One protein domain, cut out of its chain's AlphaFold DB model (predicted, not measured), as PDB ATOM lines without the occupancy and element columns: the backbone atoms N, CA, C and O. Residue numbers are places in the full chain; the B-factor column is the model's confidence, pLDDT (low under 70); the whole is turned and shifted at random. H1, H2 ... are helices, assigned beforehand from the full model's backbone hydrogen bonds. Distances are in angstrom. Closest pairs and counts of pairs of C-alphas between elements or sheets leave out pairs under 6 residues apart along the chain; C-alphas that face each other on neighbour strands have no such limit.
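This is residues 15 to 79 of the 81 residues of an uncharacterized protein of Halobacteriales archaeon QH_10_67_22 (UniProt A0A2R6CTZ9). A helical hairpin, H1 and H2 side by side, is at one end of a long, drawn-out model, and a lone helix, H3, is at the other, with a winding unnamed stretch, residues 45 to 67, between them. The printed part has 65 residues with three named helices, H1, H2 and H3 in chain order, and no named strand; the class is all helix. It is extended, with a radius of gyration of the C-alphas of 21.1 A and spans of 59 by 22 by 15 A.

H1, residues 15 to 26, begins at C-alpha 15 (-25.176, -6.991, -33.335) and is 16.5 A long. H2, residues 32 to 44, measures 18.3 A. H3, residues 68 to 77, measures 14.4 A and ends at C-alpha 77 (-56.102, -34.685, -55.017).

H1 and H2 form a helical hairpin with a shallow tilt of 14 degrees, opposite ways. H1 touches H2 with residues 21 to 25 alone; the closest C-alphas, of Arg 25 and His 35, are 6.8 A apart. H3 is apart from H1 and H2. In H1, H2 and H3 every O i to N i+4 pair is within hydrogen-bond range.

The C-alphas farthest apart, of Ala 27 and Glu 65, are 60.1 A apart. The printed part has no cut. The link from H2 to H3, 23 residues, is long; residues 43 to 59 and 64 to 69 stand free. Residues 44 to 47 have pLDDT under 70.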
ATOM      1  N   SER A  15     -26.622  -6.801 -33.259       82.12
ATOM      2  CA  SER A  15     -25.176  -6.991 -33.335       82.12
ATOM      3  C   SER A  15     -24.703  -7.865 -32.179       82.12
ATOM      4  O   SER A  15     -24.043  -8.868 -32.429       82.12
ATOM      5  N   GLU A  16     -25.183  -7.594 -30.964       86.44
ATOM      6  CA  GLU A  16     -24.876  -8.391 -29.772       86.44
ATOM      7  C   GLU A  16     -25.375  -9.836 -29.912       86.44
ATOM      8  O   GLU A  16     -24.623 -10.778 -29.668       86.44
ATOM      9  N   VAL A  17     -26.590 -10.053 -30.433       87.62
ATOM     10  CA  VAL A  17     -27.083 -11.420 -30.709       87.62
ATOM     11  C   VAL A  17     -26.172 -12.165 -31.698       87.62
ATOM     12  O   VAL A  17     -25.882 -13.349 -31.515       87.62
ATOM     13  N   ARG A  18     -25.684 -11.496 -32.753       86.94
ATOM     14  CA  ARG A  18     -24.761 -12.118 -33.725       86.94
ATOM     15  C   ARG A  18     -23.403 -12.436 -33.114       86.94
ATOM     16  O   ARG A  18     -22.804 -13.451 -33.483       86.94
ATOM     17  N   GLU A  19     -22.923 -11.584 -32.221       90.12
ATOM     18  CA  GLU A  19     -21.672 -11.791 -31.499       90.12
ATOM     19  C   GLU A  19     -21.772 -13.004 -30.579       90.12
ATOM     20  O   GLU A  19     -20.922 -13.889 -30.677       90.12
ATOM     21  N   VAL A  20     -22.856 -13.128 -29.808       91.25
ATOM     22  CA  VAL A  20     -23.116 -14.294 -28.946       91.25
ATOM     23  C   VAL A  20     -23.161 -15.590 -29.762       91.25
ATOM     24  O   VAL A  20     -22.483 -16.560 -29.426       91.25
ATOM     25  N   ILE A  21     -23.878 -15.608 -30.890       90.50
ATOM     26  CA  ILE A  21     -23.963 -16.793 -31.768       90.50
ATOM     27  C   ILE A  21     -22.598 -17.143 -32.388       90.50
ATOM     28  O   ILE A  21     -22.266 -18.314 -32.594       90.50
ATOM     29  N   THR A  22     -21.786 -16.137 -32.712       90.62
ATOM     30  CA  THR A  22     -20.442 -16.349 -33.270       90.62
ATOM     31  C   THR A  22     -19.471 -16.853 -32.205       90.62
ATOM     32  O   THR A  22     -18.680 -17.760 -32.484       90.62
ATOM     33  N   ALA A  23     -19.551 -16.306 -30.993       92.50
ATOM     34  CA  ALA A  23     -18.784 -16.746 -29.839       92.50
ATOM     35  C   ALA A  23     -19.139 -18.190 -29.459       92.50
ATOM     36  O   ALA A  23     -18.235 -19.010 -29.326       92.50
ATOM     37  N   GLY A  24     -20.429 -18.540 -29.415       91.12
ATOM     38  CA  GLY A  24     -20.895 -19.903 -29.141       91.12
ATOM     39  C   GLY A  24     -20.378 -20.937 -30.147       91.12
ATOM     40  O   GLY A  24     -19.964 -22.023 -29.748       91.12
ATOM     41  N   ARG A  25     -20.291 -20.586 -31.441       91.44
ATOM     42  CA  ARG A  25     -19.665 -21.461 -32.452       91.44
ATOM     43  C   ARG A  25     -18.168 -21.648 -32.204       91.44
ATOM     44  O   ARG A  25     -17.661 -22.756 -32.330       91.44
ATOM     45  N   ARG A  26     -17.442 -20.572 -31.868       90.94
ATOM     46  CA  ARG A  26     -15.995 -20.642 -31.572       90.94
ATOM     47  C   ARG A  26     -15.706 -21.437 -30.300       90.94
ATOM     48  O   ARG A  26     -14.713 -22.148 -30.258       90.94
ATOM     49  N   ALA A  27     -16.580 -21.328 -29.305       93.69
ATOM     50  CA  ALA A  27     -16.519 -22.095 -28.067       93.69
ATOM     51  C   ALA A  27     -16.929 -23.571 -28.246       93.69
ATOM     52  O   ALA A  27     -16.861 -24.332 -27.289       93.69
ATOM     53  N   GLY A  28     -17.372 -23.979 -29.444       91.62
ATOM     54  CA  GLY A  28     -17.819 -25.346 -29.730       91.62
ATOM     55  C   GLY A  28     -19.194 -25.701 -29.152       91.62
ATOM     56  O   GLY A  28     -19.616 -26.844 -29.270       91.62
ATOM     57  N   VAL A  29     -19.899 -24.734 -28.557       95.62
ATOM     58  CA  VAL A  29     -21.238 -24.915 -27.968       95.62
ATOM     59  C   VAL A  29     -22.326 -24.935 -29.047       95.62
ATOM     60  O   VAL A  29     -23.365 -25.553 -28.859       95.62
ATOM     61  N   ILE A  30     -22.088 -24.265 -30.180       92.44
ATOM     62  CA  ILE A  30     -23.009 -24.214 -31.323       92.44
ATOM     63  C   ILE A  30     -22.378 -24.944 -32.504       92.44
ATOM     64  O   ILE A  30     -21.279 -24.594 -32.953       92.44
ATOM     65  N   THR A  31     -23.104 -25.907 -33.058       94.75
ATOM     66  CA  THR A  31     -22.667 -26.657 -34.238       94.75
ATOM     67  C   THR A  31     -22.708 -25.801 -35.517       94.75
ATOM     68  O   THR A  31     -23.395 -24.774 -35.587       94.75
ATOM     69  N   PRO A  32     -21.993 -26.195 -36.588       91.75
ATOM     70  CA  PRO A  32     -22.050 -25.488 -37.868       91.75
ATOM     71  C   PRO A  32     -23.466 -25.372 -38.459       91.75
ATOM     72  O   PRO A  32     -23.793 -24.340 -39.055       91.75
ATOM     73  N   ASP A  33     -24.305 -26.394 -38.280       93.31
ATOM     74  CA  ASP A  33     -25.671 -26.412 -38.805       93.31
ATOM     75  C   ASP A  33     -26.613 -25.524 -37.993       93.31
ATOM     76  O   ASP A  33     -27.346 -24.725 -38.585       93.31
ATOM     77  N   GLU A  34     -26.516 -25.546 -36.662       92.38
ATOM     78  CA  GLU A  34     -27.250 -24.614 -35.796       92.38
ATOM     79  C   GLU A  34     -26.845 -23.165 -36.076       92.38
ATOM     80  O   GLU A  34     -27.702 -22.295 -36.224       92.38
ATOM     81  N   HIS A  35     -25.551 -22.889 -36.256       90.62
ATOM     82  CA  HIS A  35     -25.090 -21.553 -36.632       90.62
ATOM     83  C   HIS A  35     -25.703 -21.099 -37.966       90.62
ATOM     84  O   HIS A  35     -26.142 -19.953 -38.098       90.62
ATOM     85  N   ARG A  36     -25.760 -21.989 -38.964       89.31
ATOM     86  CA  ARG A  36     -26.370 -21.699 -40.270       89.31
ATOM     87  C   ARG A  36     -27.880 -21.478 -40.146       89.31
ATOM     88  O   ARG A  36     -28.405 -20.561 -40.780       89.31
ATOM     89  N   MET A  37     -28.567 -22.272 -39.331       90.12
ATOM     90  CA  MET A  37     -29.992 -22.120 -39.036       90.12
ATOM     91  C   MET A  37     -30.280 -20.779 -38.351       90.12
ATOM     92  O   MET A  37     -31.104 -20.010 -38.847       90.12
ATOM     93  N   LEU A  38     -29.552 -20.440 -37.286       89.19
ATOM     94  CA  LEU A  38     -29.700 -19.177 -36.556       89.19
ATOM     95  C   LEU A  38     -29.426 -17.964 -37.460       89.19
ATOM     96  O   LEU A  38     -30.174 -16.985 -37.443       89.19
ATOM     97  N   GLN A  39     -28.415 -18.047 -38.328       84.38
ATOM     98  CA  GLN A  39     -28.149 -17.020 -39.342       84.38
ATOM     99  C   GLN A  39     -29.302 -16.858 -40.344       84.38
ATOM    100  O   GLN A  39     -29.595 -15.734 -40.755       84.38
ATOM    101  N   ARG A  40     -29.967 -17.952 -40.746       84.06
ATOM    102  CA  ARG A  40     -31.154 -17.901 -41.620       84.06
ATOM    103  C   ARG A  40     -32.349 -17.288 -40.895       84.06
ATOM    104  O   ARG A  40     -32.973 -16.389 -41.453       84.06
ATOM    105  N   LEU A  41     -32.619 -17.692 -39.653       83.25
ATOM    106  CA  LEU A  41     -33.722 -17.164 -38.840       83.25
ATOM    107  C   LEU A  41     -33.604 -15.652 -38.608       83.25
ATOM    108  O   LEU A  41     -34.568 -14.915 -38.811       83.25
ATOM    109  N   LEU A  42     -32.407 -15.152 -38.287       78.88
ATOM    110  CA  LEU A  42     -32.182 -13.712 -38.097       78.88
ATOM    111  C   LEU A  42     -32.348 -12.887 -39.389       78.88
ATOM    112  O   LEU A  42     -32.598 -11.680 -39.313       78.88
ATOM    113  N   ARG A  43     -32.205 -13.510 -40.568       71.88
ATOM    114  CA  ARG A  43     -32.491 -12.891 -41.880       71.88
ATOM    115  C   ARG A  43     -33.959 -13.033 -42.292       71.88
ATOM    116  O   ARG A  43     -34.456 -12.183 -43.023       71.88
ATOM    117  N   PHE A  44     -34.644 -14.076 -41.820       62.69
ATOM    118  CA  PHE A  44     -36.006 -14.440 -42.220       62.69
ATOM    119  C   PHE A  44     -37.040 -13.345 -41.926       62.69
ATOM    120  O   PHE A  44     -37.982 -13.163 -42.689       62.69
ATOM    121  N   ARG A  45     -36.818 -12.533 -40.886       58.22
ATOM    122  CA  ARG A  45     -37.744 -11.466 -40.471       58.22
ATOM    123  C   ARG A  45     -37.880 -10.290 -41.457       58.22
ATOM    124  O   ARG A  45     -38.608  -9.351 -41.164       58.22
ATOM    125  N   ASN A  46     -37.184 -10.314 -42.595       63.50
ATOM    126  CA  ASN A  46     -37.297  -9.296 -43.643       63.50
ATOM    127  C   ASN A  46     -38.103  -9.762 -44.870       63.50
ATOM    128  O   ASN A  46     -38.154  -9.020 -45.848       63.50
ATOM    129  N   ARG A  47     -38.708 -10.962 -44.859       69.31
ATOM    130  CA  ARG A  47     -39.584 -11.382 -45.959       69.31
ATOM    131  C   ARG A  47     -40.969 -10.773 -45.816       69.31
ATOM    132  O   ARG A  47     -41.601 -10.882 -44.769       69.31
ATOM    133  N   ILE A  48     -41.446 -10.157 -46.887       79.94
ATOM    134  CA  ILE A  48     -42.835  -9.702 -46.995       79.94
ATOM    135  C   ILE A  48     -43.715 -10.842 -47.506       79.94
ATOM    136  O   ILE A  48     -43.247 -11.708 -48.238       79.94
ATOM    137  N   VAL A  49     -45.002 -10.834 -47.149       84.62
ATOM    138  CA  VAL A  49     -45.952 -11.925 -47.452       84.62
ATOM    139  C   VAL A  49     -45.900 -12.356 -48.921       84.62
ATOM    140  O   VAL A  49     -45.854 -13.548 -49.205       84.62
ATOM    141  N   LYS A  50     -45.789 -11.401 -49.854       83.88
ATOM    142  CA  LYS A  50     -45.712 -11.684 -51.297       83.88
ATOM    143  C   LYS A  50     -44.541 -12.583 -51.719       83.88
ATOM    144  O   LYS A  50     -44.588 -13.151 -52.798       83.88
ATOM    145  N   GLU A  51     -43.482 -12.664 -50.915       82.81
ATOM    146  CA  GLU A  51     -42.279 -13.459 -51.201       82.81
ATOM    147  C   GLU A  51     -42.391 -14.905 -50.706       82.81
ATOM    148  O   GLU A  51     -41.513 -15.712 -50.995       82.81
ATOM    149  N   THR A  52     -43.411 -15.222 -49.904       87.06
ATOM    150  CA  THR A  52     -43.587 -16.554 -49.290       87.06
ATOM    151  C   THR A  52     -44.981 -17.136 -49.526       87.06
ATOM    152  O   THR A  52     -45.144 -18.347 -49.451       87.06
ATOM    153  N   MET A  53     -45.985 -16.309 -49.824       91.31
ATOM    154  CA  MET A  53     -47.329 -16.786 -50.151       91.31
ATOM    155  C   MET A  53     -47.344 -17.609 -51.443       91.31
ATOM    156  O   MET A  53     -46.567 -17.347 -52.362       91.31
ATOM    157  N   VAL A  54     -48.303 -18.530 -51.541       92.00
ATOM    158  CA  VAL A  54     -48.662 -19.163 -52.815       92.00
ATOM    159  C   VAL A  54     -49.253 -18.082 -53.733       92.00
ATOM    160  O   VAL A  54     -50.177 -17.373 -53.312       92.00
ATOM    161  N   PRO A  55     -48.726 -17.876 -54.955       92.06
ATOM    162  CA  PRO A  55     -49.287 -16.907 -55.888       92.06
ATOM    163  C   PRO A  55     -50.761 -17.205 -56.161       92.06
ATOM    164  O   PRO A  55     -51.144 -18.356 -56.307       92.06
ATOM    165  N   ARG A  56     -51.601 -16.171 -56.306       91.31
ATOM    166  CA  ARG A  56     -53.058 -16.347 -56.482       91.31
ATOM    167  C   ARG A  56     -53.447 -17.263 -57.653       91.31
ATOM    168  O   ARG A  56     -54.525 -17.837 -57.622       91.31
ATOM    169  N   ARG A  57     -52.602 -17.370 -58.682       91.62
ATOM    170  CA  ARG A  57     -52.833 -18.249 -59.843       91.62
ATOM    171  C   ARG A  57     -52.611 -19.731 -59.530       91.62
ATOM    172  O   ARG A  57     -53.146 -20.560 -60.249       91.62
ATOM    173  N   ASP A  58     -51.871 -20.018 -58.467       90.94
ATOM    174  CA  ASP A  58     -51.446 -21.359 -58.067       90.94
ATOM    175  C   ASP A  58     -52.212 -21.836 -56.816       90.94
ATOM    176  O   ASP A  58     -51.911 -22.883 -56.251       90.94
ATOM    177  N   VAL A  59     -53.195 -21.054 -56.351       91.44
ATOM    178  CA  VAL A  59     -54.072 -21.421 -55.235       91.44
ATOM    179  C   VAL A  59     -55.130 -22.402 -55.728       91.44
ATOM    180  O   VAL A  59     -55.913 -22.078 -56.620       91.44
ATOM    181  N   VAL A  60     -55.201 -23.563 -55.082       92.75
ATOM    182  CA  VAL A  60     -56.341 -24.479 -55.179       92.75
ATOM    183  C   VAL A  60     -57.483 -23.886 -54.355       92.75
ATOM    184  O   VAL A  60     -57.323 -23.624 -53.163       92.75
ATOM    185  N   ALA A  61     -58.616 -23.610 -54.996       91.56
ATOM    186  CA  ALA A  61     -59.764 -22.967 -54.368       91.56
ATOM    187  C   ALA A  61     -61.030 -23.798 -54.580       91.56
ATOM    188  O   ALA A  61     -61.258 -24.324 -55.666       91.56
ATOM    189  N   VAL A  62     -61.871 -23.847 -53.549       92.81
ATOM    190  CA  VAL A  62     -63.169 -24.527 -53.563       92.81
ATOM    191  C   VAL A  62     -64.281 -23.475 -53.488       92.81
ATOM    192  O   VAL A  62     -64.126 -22.450 -52.818       92.81
ATOM    193  N   SER A  63     -65.390 -23.690 -54.204       94.69
ATOM    194  CA  SER A  63     -66.554 -22.793 -54.142       94.69
ATOM    195  C   SER A  63     -67.226 -22.875 -52.771       94.69
ATOM    196  O   SER A  63     -67.309 -23.955 -52.191       94.69
ATOM    197  N   VAL A  64     -67.771 -21.758 -52.287       93.69
ATOM    198  CA  VAL A  64     -68.501 -21.697 -51.006       93.69
ATOM    199  C   VAL A  64     -69.770 -22.552 -50.985       93.69
ATOM    200  O   VAL A  64     -70.220 -22.940 -49.916       93.69
ATOM    201  N   GLU A  65     -70.313 -22.867 -52.160       95.75
ATOM    202  CA  GLU A  65     -71.504 -23.710 -52.321       95.75
ATOM    203  C   GLU A  65     -71.162 -25.206 -52.461       95.75
ATOM    204  O   GLU A  65     -72.057 -26.026 -52.655       95.75
ATOM    205  N   THR A  66     -69.874 -25.572 -52.429       94.25
ATOM    206  CA  THR A  66     -69.434 -26.973 -52.542       94.25
ATOM    207  C   THR A  66     -69.749 -27.707 -51.247       94.25
ATOM    208  O   THR A  66     -69.484 -27.194 -50.158       94.25
ATOM    209  N   ASP A  67     -70.288 -28.919 -51.353       95.31
ATOM    210  CA  ASP A  67     -70.463 -29.784 -50.196       95.31
ATOM    211  C   ASP A  67     -69.109 -30.226 -49.609       95.31
ATOM    212  O   ASP A  67     -68.051 -30.146 -50.236       95.31
ATOM    213  N   ALA A  68     -69.141 -30.672 -48.354       92.56
ATOM    214  CA  ALA A  68     -67.928 -31.006 -47.619       92.56
ATOM    215  C   ALA A  68     -67.171 -32.204 -48.215       92.56
ATOM    216  O   ALA A  68     -65.950 -32.248 -48.099       92.56
ATOM    217  N   GLU A  69     -67.867 -33.158 -48.835       93.81
ATOM    218  CA  GLU A  69     -67.256 -34.373 -49.380       93.81
ATOM    219  C   GLU A  69     -66.427 -34.033 -50.621       93.81
ATOM    220  O   GLU A  69     -65.220 -34.277 -50.641       93.81
ATOM    221  N   ALA A  70     -67.013 -33.301 -51.571       91.38
ATOM    222  CA  ALA A  70     -66.298 -32.817 -52.750       91.38
ATOM    223  C   ALA A  70     -65.140 -31.853 -52.405       91.38
ATOM    224  O   ALA A  70     -64.103 -31.838 -53.079       91.38
ATOM    225  N   ALA A  71     -65.276 -31.053 -51.339       92.38
ATOM    226  CA  ALA A  71     -64.195 -30.187 -50.863       92.38
ATOM    227  C   ALA A  71     -63.010 -30.988 -50.296       92.38
ATOM    228  O   ALA A  71     -61.856 -30.629 -50.539       92.38
ATOM    229  N   ILE A  72     -63.282 -32.069 -49.556       91.94
ATOM    230  CA  ILE A  72     -62.252 -32.966 -49.016       91.94
ATOM    231  C   ILE A  72     -61.531 -33.694 -50.152       91.94
ATOM    232  O   ILE A  72     -60.300 -33.718 -50.149       91.94
ATOM    233  N   ASP A  73     -62.267 -34.206 -51.139       92.56
ATOM    234  CA  ASP A  73     -61.677 -34.854 -52.317       92.56
ATOM    235  C   ASP A  73     -60.718 -33.907 -53.048       92.56
ATOM    236  O   ASP A  73     -59.571 -34.265 -53.319       92.56
ATOM    237  N   THR A  74     -61.126 -32.647 -53.239       90.62
ATOM    238  CA  THR A  74     -60.264 -31.611 -53.833       90.62
ATOM    239  C   THR A  74     -58.973 -31.401 -53.024       90.62
ATOM    240  O   THR A  74     -57.895 -31.235 -53.595       90.62
ATOM    241  N   CYS A  75     -59.035 -31.418 -51.689       90.19
ATOM    242  CA  CYS A  75     -57.839 -31.291 -50.846       90.19
ATOM    243  C   CYS A  75     -56.894 -32.495 -50.978       90.19
ATOM    244  O   CYS A  75     -55.674 -32.312 -50.988       90.19
ATOM    245  N   LEU A  76     -57.448 -33.709 -51.082       90.31
ATOM    246  CA  LEU A  76     -56.684 -34.952 -51.209       90.31
ATOM    247  C   LEU A  76     -55.992 -35.066 -52.573       90.31
ATOM    248  O   LEU A  76     -54.826 -35.454 -52.627       90.31
ATOM    249  N   GLU A  77     -56.668 -34.683 -53.659       89.69
ATOM    250  CA  GLU A  77     -56.102 -34.685 -55.017       89.69
ATOM    251  C   GLU A  77     -54.887 -33.759 -55.163       89.69
ATOM    252  O   GLU A  77     -53.977 -34.033 -55.947       89.69
ATOM    253  N   HIS A  78     -54.867 -32.660 -54.407       86.19
ATOM    254  CA  HIS A  78     -53.841 -31.625 -54.500       86.19
ATOM    255  C   HIS A  78     -52.732 -31.726 -53.439       86.19
ATOM    256  O   HIS A  78     -51.922 -30.804 -53.333       86.19
ATOM    257  N   GLU A  79     -52.670 -32.828 -52.680       77.62
ATOM    258  CA  GLU A  79     -51.642 -33.094 -51.656       77.62
ATOM    259  C   GLU A  79     -51.455 -31.935 -50.652       77.62
ATOM    260  O   GLU A  79     -50.350 -31.652 -50.182       77.62
TER     261      GLU A  79